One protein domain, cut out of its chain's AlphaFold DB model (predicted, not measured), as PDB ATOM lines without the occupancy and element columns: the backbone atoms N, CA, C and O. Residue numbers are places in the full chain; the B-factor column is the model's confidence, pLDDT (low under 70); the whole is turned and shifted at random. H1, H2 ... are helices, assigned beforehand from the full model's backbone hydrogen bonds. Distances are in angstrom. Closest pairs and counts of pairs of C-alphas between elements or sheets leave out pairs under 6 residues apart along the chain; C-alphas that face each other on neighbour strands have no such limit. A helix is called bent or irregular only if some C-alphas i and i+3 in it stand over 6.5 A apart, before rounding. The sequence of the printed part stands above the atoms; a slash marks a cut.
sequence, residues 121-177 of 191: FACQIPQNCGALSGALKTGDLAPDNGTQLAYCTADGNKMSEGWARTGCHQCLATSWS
ATOM      1  N   PHE A 121     -34.549 -22.490  25.075       76.00
ATOM      2  CA  PHE A 121     -34.495 -21.807  26.377       76.00
ATOM      3  C   PHE A 121     -33.320 -22.288  27.251       76.00
ATOM      4  O   PHE A 121     -32.634 -21.481  27.873       76.00
ATOM      5  N   ALA A 122     -33.005 -23.588  27.218       83.69
ATOM      6  CA  ALA A 122     -31.867 -24.166  27.941       83.69
ATOM      7  C   ALA A 122     -30.495 -23.618  27.489       83.69
ATOM      8  O   ALA A 122     -29.542 -23.593  28.269       83.69
ATOM      9  N   CYS A 123     -30.384 -23.134  26.249       90.88
ATOM     10  CA  CYS A 123     -29.152 -22.565  25.707       90.88
ATOM     11  C   CYS A 123     -29.008 -21.062  25.949       90.88
ATOM     12  O   CYS A 123     -27.963 -20.503  25.632       90.88
ATOM     13  N   GLN A 124     -29.997 -20.397  26.547       90.25
ATOM     14  CA  GLN A 124     -29.940 -18.954  26.803       90.25
ATOM     15  C   GLN A 124     -29.076 -18.557  28.001       90.25
ATOM     16  O   GLN A 124     -28.871 -17.367  28.235       90.25
ATOM     17  N   ILE A 125     -28.568 -19.518  28.773       90.94
ATOM     18  CA  ILE A 125     -27.715 -19.207  29.922       90.94
ATOM     19  C   ILE A 125     -26.399 -18.546  29.471       90.94
ATOM     20  O   ILE A 125     -25.924 -18.831  28.365       90.94
ATOM     21  N   PRO A 126     -25.779 -17.687  30.304       90.88
ATOM     22  CA  PRO A 126     -24.593 -16.915  29.924       90.88
ATOM     23  C   PRO A 126     -23.430 -17.748  29.371       90.88
ATOM     24  O   PRO A 126     -22.746 -17.306  28.458       90.88
ATOM     25  N   GLN A 127     -23.226 -18.958  29.894       88.62
ATOM     26  CA  GLN A 127     -22.153 -19.876  29.498       88.62
ATOM     27  C   GLN A 127     -22.376 -20.519  28.118       88.62
ATOM     28  O   GLN A 127     -21.432 -21.048  27.538       88.62
ATOM     29  N   ASN A 128     -23.607 -20.466  27.599       92.50
ATOM     30  CA  ASN A 128     -23.999 -21.001  26.298       92.50
ATOM     31  C   ASN A 128     -24.227 -19.838  25.315       92.50
ATOM     32  O   ASN A 128     -23.335 -19.027  25.081       92.50
ATOM     33  N   CYS A 129     -25.423 -19.718  24.739       95.38
ATOM     34  CA  CYS A 129     -25.761 -18.639  23.815       95.38
ATOM     35  C   CYS A 129     -26.037 -17.307  24.518       95.38
ATOM     36  O   CYS A 129     -26.010 -16.272  23.859       95.38
ATOM     37  N   GLY A 130     -26.279 -17.293  25.834       95.19
ATOM     38  CA  GLY A 130     -26.648 -16.078  26.566       95.19
ATOM     39  C   GLY A 130     -25.666 -14.924  26.376       95.19
ATOM     40  O   GLY A 130     -26.093 -13.796  26.139       95.19
ATOM     41  N   ALA A 131     -24.361 -15.210  26.374       95.50
ATOM     42  CA  ALA A 131     -23.318 -14.208  26.149       95.50
ATOM     43  C   ALA A 131     -23.350 -13.555  24.758       95.50
ATOM     44  O   ALA A 131     -22.774 -12.488  24.583       95.50
ATOM     45  N   LEU A 132     -23.997 -14.176  23.768       97.06
ATOM     46  CA  LEU A 132     -24.140 -13.621  22.421       97.06
ATOM     47  C   LEU A 132     -25.408 -12.769  22.274       97.06
ATOM     48  O   LEU A 132     -25.557 -12.080  21.267       97.06
ATOM     49  N   SER A 133     -26.329 -12.809  23.247       95.75
ATOM     50  CA  SER A 133     -27.646 -12.185  23.101       95.75
ATOM     51  C   SER A 133     -27.568 -10.676  22.899       95.75
ATOM     52  O   SER A 133     -28.349 -10.164  22.103       95.75
ATOM     53  N   GLY A 134     -26.702  -9.956  23.619       96.38
ATOM     54  CA  GLY A 134     -26.602  -8.500  23.483       96.38
ATOM     55  C   GLY A 134     -26.099  -8.118  22.095       96.38
ATOM     56  O   GLY A 134     -26.753  -7.369  21.370       96.38
ATOM     57  N   ALA A 135     -24.997  -8.739  21.672       96.62
ATOM     58  CA  ALA A 135     -24.424  -8.519  20.351       96.62
ATOM     59  C   ALA A 135     -25.415  -8.859  19.222       96.62
ATOM     60  O   ALA A 135     -25.646  -8.044  18.326       96.62
ATOM     61  N   LEU A 136     -26.076 -10.017  19.292       96.31
ATOM     62  CA  LEU A 136     -27.022 -10.456  18.267       96.31
ATOM     63  C   LEU A 136     -28.313  -9.627  18.225       96.31
ATOM     64  O   LEU A 136     -28.936  -9.596  17.164       96.31
ATOM     65  N   LYS A 137     -28.678  -8.892  19.283       96.12
ATOM     66  CA  LYS A 137     -29.851  -7.991  19.320       96.12
ATOM     67  C   LYS A 137     -29.554  -6.533  18.954       96.12
ATOM     68  O   LYS A 137     -30.481  -5.744  18.857       96.12
ATOM     69  N   THR A 138     -28.297  -6.172  18.700       96.25
ATOM     70  CA  THR A 138     -27.868  -4.805  18.324       96.25
ATOM     71  C   THR A 138     -28.775  -4.124  17.285       96.25
ATOM     72  O   THR A 138     -29.023  -4.680  16.216       96.25
ATOM     73  N   GLY A 139     -29.243  -2.906  17.556       94.31
ATOM     74  CA  GLY A 139     -30.136  -2.183  16.639       94.31
ATOM     75  C   GLY A 139     -31.548  -2.777  16.551       94.31
ATOM     76  O   GLY A 139     -32.251  -2.534  15.579       94.31
ATOM     77  N   ASP A 140     -31.956  -3.593  17.525       94.25
ATOM     78  CA  ASP A 140     -33.300  -4.179  17.633       94.25
ATOM     79  C   ASP A 140     -33.753  -4.947  16.378       94.25
ATOM     80  O   ASP A 140     -34.938  -5.041  16.071       94.25
ATOM     81  N   LEU A 141     -32.785  -5.499  15.635       93.00
ATOM     82  CA  LEU A 141     -32.984  -6.165  14.342       93.00
ATOM     83  C   LEU A 141     -33.625  -5.282  13.260       93.00
ATOM     84  O   LEU A 141     -33.992  -5.796  12.206       93.00
ATOM     85  N   ALA A 142     -33.708  -3.969  13.461       91.50
ATOM     86  CA  ALA A 142     -34.085  -3.035  12.414       91.50
ATOM     87  C   ALA A 142     -32.856  -2.746  11.528       91.50
ATOM     88  O   ALA A 142     -31.814  -2.349  12.062       91.50
ATOM     89  N   PRO A 143     -32.942  -2.932  10.196       86.94
ATOM     90  CA  PRO A 143     -31.811  -2.691   9.295       86.94
ATOM     91  C   PRO A 143     -31.254  -1.264   9.360       86.94
ATOM     92  O   PRO A 143     -30.051  -1.077   9.207       86.94
ATOM     93  N   ASP A 144     -32.112  -0.285   9.659       87.75
ATOM     94  CA  ASP A 144     -31.758   1.139   9.686       87.75
ATOM     95  C   ASP A 144     -31.160   1.606  11.027       87.75
ATOM     96  O   ASP A 144     -30.628   2.711  11.131       87.75
ATOM     97  N   ASN A 145     -31.199   0.768  12.071       87.56
ATOM     98  CA  ASN A 145     -30.752   1.115  13.426       87.56
ATOM     99  C   ASN A 145     -29.260   0.801  13.666       87.56
ATOM    100  O   ASN A 145     -28.869   0.310  14.729       87.56
ATOM    101  N   GLY A 146     -28.400   1.069  12.682       84.44
ATOM    102  CA  GLY A 146     -26.953   0.896  12.805       84.44
ATOM    103  C   GLY A 146     -26.269   0.552  11.488       84.44
ATOM    104  O   GLY A 146     -26.838   0.690  10.412       84.44
ATOM    105  N   THR A 147     -25.018   0.100  11.573       89.31
ATOM    106  CA  THR A 147     -24.306  -0.443  10.409       89.31
ATOM    107  C   THR A 147     -24.594  -1.934  10.257       89.31
ATOM    108  O   THR A 147     -24.829  -2.635  11.247       89.31
ATOM    109  N   GLN A 148     -24.504  -2.446   9.025       88.44
ATOM    110  CA  GLN A 148     -24.845  -3.833   8.677       88.44
ATOM    111  C   GLN A 148     -24.126  -4.869   9.558       88.44
ATOM    112  O   GLN A 148     -24.671  -5.938   9.814       88.44
ATOM    113  N   LEU A 149     -22.921  -4.553  10.053       93.31
ATOM    114  CA  LEU A 149     -22.070  -5.448  10.848       93.31
ATOM    115  C   LEU A 149     -21.855  -4.980  12.300       93.31
ATOM    116  O   LEU A 149     -20.962  -5.491  12.974       93.31
ATOM    117  N   ALA A 150     -22.656  -4.039  12.814       94.31
ATOM    118  CA  ALA A 150     -22.494  -3.504  14.175       94.31
ATOM    119  C   ALA A 150     -22.502  -4.595  15.269       94.31
ATOM    120  O   ALA A 150     -21.831  -4.470  16.292       94.31
ATOM    121  N   TYR A 151     -23.203  -5.708  15.033       94.38
ATOM    122  CA  TYR A 151     -23.252  -6.854  15.944       94.38
ATOM    123  C   TYR A 151     -21.897  -7.557  16.137       94.38
ATOM    124  O   TYR A 151     -21.720  -8.269  17.121       94.38
ATOM    125  N   CYS A 152     -20.927  -7.378  15.234       94.44
ATOM    126  CA  CYS A 152     -19.610  -8.011  15.342       94.44
ATOM    127  C   CYS A 152     -18.793  -7.480  16.531       94.44
ATOM    128  O   CYS A 152     -18.034  -8.236  17.142       94.44
ATOM    129  N   THR A 153     -18.951  -6.196  16.860       95.62
ATOM    130  CA  THR A 153     -18.185  -5.504  17.912       95.62
ATOM    131  C   THR A 153     -19.035  -5.070  19.106       95.62
ATOM    132  O   THR A 153     -18.505  -4.678  20.147       95.62
ATOM    133  N   ALA A 154     -20.359  -5.174  18.994       95.56
ATOM    134  CA  ALA A 154     -21.284  -4.885  20.078       95.56
ATOM    135  C   ALA A 154     -21.065  -5.768  21.323       95.56
ATOM    136  O   ALA A 154     -20.430  -6.825  21.273       95.56
ATOM    137  N   ASP A 155     -21.619  -5.307  22.450       95.06
ATOM    138  CA  ASP A 155     -21.613  -6.007  23.744       95.06
ATOM    139  C   ASP A 155     -20.201  -6.336  24.279       95.06
ATOM    140  O   ASP A 155     -19.982  -7.290  25.017       95.06
ATOM    141  N   GLY A 156     -19.196  -5.548  23.882       94.81
ATOM    142  CA  GLY A 156     -17.796  -5.823  24.209       94.81
ATOM    143  C   GLY A 156     -17.208  -6.952  23.362       94.81
ATOM    144  O   GLY A 156     -16.519  -7.821  23.890       94.81
ATOM    145  N   ASN A 157     -17.482  -6.943  22.053       95.38
ATOM    146  CA  ASN A 157     -16.965  -7.895  21.065       95.38
ATOM    147  C   ASN A 157     -17.355  -9.365  21.310       95.38
ATOM    148  O   ASN A 157     -16.619 -10.266  20.907       95.38
ATOM    149  N   LYS A 158     -18.520  -9.650  21.916       94.62
ATOM    150  CA  LYS A 158     -18.921 -11.034  22.266       94.62
ATOM    151  C   LYS A 158     -18.979 -11.989  21.084       94.62
ATOM    152  O   LYS A 158     -18.674 -13.165  21.246       94.62
ATOM    153  N   MET A 159     -19.293 -11.501  19.884       93.50
ATOM    154  CA  MET A 159     -19.248 -12.325  18.670       93.50
ATOM    155  C   MET A 159     -17.832 -12.805  18.320       93.50
ATOM    156  O   MET A 159     -17.674 -13.862  17.708       93.50
ATOM    157  N   SER A 160     -16.802 -12.063  18.726       93.88
ATOM    158  CA  SER A 160     -15.395 -12.430  18.519       93.88
ATOM    159  C   SER A 160     -14.870 -13.382  19.600       93.88
ATOM    160  O   SER A 160     -13.876 -14.075  19.384       93.88
ATOM    161  N   GLU A 161     -15.564 -13.485  20.734       94.00
ATOM    162  CA  GLU A 161     -15.180 -14.349  21.848       94.00
ATOM    163  C   GLU A 161     -15.401 -15.830  21.506       94.00
ATOM    164  O   GLU A 161     -16.526 -16.312  21.341       94.00
ATOM    165  N   GLY A 162     -14.304 -16.586  21.403       92.19
ATOM    166  CA  GLY A 162     -14.344 -17.996  21.005       92.19
ATOM    167  C   GLY A 162     -15.160 -18.873  21.958       92.19
ATOM    168  O   GLY A 162     -15.886 -19.758  21.502       92.19
ATOM    169  N   TRP A 163     -15.089 -18.604  23.263       93.94
ATOM    170  CA  TRP A 163     -15.829 -19.360  24.276       93.94
ATOM    171  C   TRP A 163     -17.345 -19.174  24.138       93.94
ATOM    172  O   TRP A 163     -18.077 -20.153  24.247       93.94
ATOM    173  N   ALA A 164     -17.814 -17.960  23.826       93.44
ATOM    174  CA  ALA A 164     -19.237 -17.662  23.685       93.44
ATOM    175  C   ALA A 164     -19.830 -18.380  22.462       93.44
ATOM    176  O   ALA A 164     -20.875 -19.025  22.548       93.44
ATOM    177  N   ARG A 165     -19.113 -18.357  21.328       94.00
ATOM    178  CA  ARG A 165     -19.509 -19.108  20.124       94.00
ATOM    179  C   ARG A 165     -19.483 -20.618  20.351       94.00
ATOM    180  O   ARG A 165     -20.434 -21.306  19.985       94.00
ATOM    181  N   THR A 166     -18.418 -21.128  20.965       94.69
ATOM    182  CA  THR A 166     -18.240 -22.570  21.185       94.69
ATOM    183  C   THR A 166     -19.272 -23.121  22.168       94.69
ATOM    184  O   THR A 166     -19.894 -24.137  21.869       94.69
ATOM    185  N   GLY A 167     -19.512 -22.436  23.292       93.81
ATOM    186  CA  GLY A 167     -20.522 -22.835  24.278       93.81
ATOM    187  C   GLY A 167     -21.932 -22.833  23.690       93.81
ATOM    188  O   GLY A 167     -22.681 -23.794  23.861       93.81
ATOM    189  N   CYS A 168     -22.279 -21.802  22.909       94.94
ATOM    190  CA  CYS A 168     -23.557 -21.765  22.201       94.94
ATOM    191  C   CYS A 168     -23.716 -22.940  21.226       94.94
ATOM    192  O   CYS A 168     -24.698 -23.676  21.306       94.94
ATOM    193  N   HIS A 169     -22.728 -23.165  20.353       93.19
ATOM    194  CA  HIS A 169     -22.758 -24.260  19.382       93.19
ATOM    195  C   HIS A 169     -22.887 -25.636  20.057       93.19
ATOM    196  O   HIS A 169     -23.705 -26.453  19.640       93.19
ATOM    197  N   GLN A 170     -22.118 -25.892  21.120       93.19
ATOM    198  CA  GLN A 170     -22.190 -27.148  21.875       93.19
ATOM    199  C   GLN A 170     -23.570 -27.367  22.508       93.19
ATOM    200  O   GLN A 170     -24.099 -28.480  22.467       93.19
ATOM    201  N   CYS A 171     -24.178 -26.315  23.059       93.19
ATOM    202  CA  CYS A 171     -25.522 -26.421  23.611       93.19
ATOM    203  C   CYS A 171     -26.557 -26.729  22.526       93.19
ATOM    204  O   CYS A 171     -27.350 -27.654  22.684       93.19
ATOM    205  N   LEU A 172     -26.520 -26.011  21.399       90.38
ATOM    206  CA  LEU A 172     -27.465 -26.233  20.304       90.38
ATOM    207  C   LEU A 172     -27.348 -27.657  19.744       90.38
ATOM    208  O   LEU A 172     -28.355 -28.356  19.653       90.38
ATOM    209  N   ALA A 173     -26.123 -28.127  19.497       88.81
ATOM    210  CA  ALA A 173     -25.861 -29.474  18.992       88.81
ATOM    211  C   ALA A 173     -26.373 -30.586  19.927       88.81
ATOM    212  O   ALA A 173     -26.795 -31.641  19.460       88.81
ATOM    213  N   THR A 174     -26.352 -30.367  21.245       85.00
ATOM    214  CA  THR A 174     -26.840 -31.355  22.223       85.00
ATOM    215  C   THR A 174     -28.346 -31.257  22.457       85.00
ATOM    216  O   THR A 174     -28.999 -32.290  22.617       85.00
ATOM    217  N   SER A 175     -28.915 -30.048  22.403       74.50
ATOM    218  CA  SER A 175     -30.349 -29.793  22.597       74.50
ATOM    219  C   SER A 175     -31.252 -30.437  21.537       74.50
ATOM    220  O   SER A 175     -32.428 -30.679  21.800       74.50
ATOM    221  N   TRP A 176     -30.693 -30.763  20.368       61.47
ATOM    222  CA  TRP A 176     -31.393 -31.385  19.241       61.47
ATOM    223  C   TRP A 176     -31.387 -32.930  19.262       61.47
ATOM    224  O   TRP A 176     -31.903 -33.579  18.354       61.47
ATOM    225  N   SER A 177     -30.848 -33.568  20.309       45.53
ATOM    226  CA  SER A 177     -30.861 -35.035  20.394       45.53
ATOM    227  C   SER A 177     -32.304 -35.579  20.503       45.53
ATOM    228  O   SER A 177     -33.061 -35.115  21.362       45.53
TER     229      SER A 177
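This is residues 121 to 177 of the 191 residues of an uncharacterized protein of Magnaporthiopsis poae (strain ATCC 64411 / 73-15) (UniProt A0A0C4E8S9). This is an elongated helical domain in which H2 and H4 stand about perpendicular and meet near the start of H2; short H1 packs on H4, and H3 packs on H2. A long loop, residues 142 to 153, folds back from the end of H2 to H3 and makes one end of the long axis, while the last residues after H4 make the other. The printed part has 57 residues with four named helices, H1, H2, H3 and H4 in that order, and no named strand; its class is all helix. It is only just compact, close to loose, with a radius of gyration of the C-alphas of 12.0 A and spans of 38 by 19 by 14 A.

H1, residues 121 to 124, begins with C-alpha 121 at (-34.495, -21.807, 26.377) and is 5.4 A long. H2, residues 130 to 141, is 17.0 A long and irregular: C-alphas 136 and 139 are 9.0 A apart. H3, residues 154 to 160, is 9.7 A long and irregular, with C-alphas 156 and 159 8.7 A apart. H4, residues 162 to 175, is 19.9 A long and ends with C-alpha 175 at (-30.349, -29.793, 22.597).

H1 touches H4, the closest C-alphas being those of Cys 123 and Cys 171, 5.7 A apart. H2, with residues 130 to 132 alone, touches residues 164 to 168 of H4, about perpendicular at 83 degrees; the closest C-alphas are those of Ala 131 and Ala 164, 5.9 A. H2 touches H3 at a steep tilt of 63 degrees, opposite ways, closest at the C-alphas of Ala 135 and Ala 154, 4.8 A. H1 and H3 are apart. Every O i to N i+4 pair is within hydrogen-bond range in H4, against 3 of 8 in H2 and 1 of 3 in H3, where 5 of 9 and 2 of 4 O i to N i+3 pairs are; H1 is too short for an O i to N i+4 pair.

The two C-alphas farthest apart, those of Asp 144 and Ser 177, are 37.7 A apart. The printed part has no cut. The link from H2 to H3 is long, with 12 residues; those from H1 to H2 and H3 to H4 are tight. The mean pLDDT of the printed part is 90.8, and residues 176 to 177 are under 70.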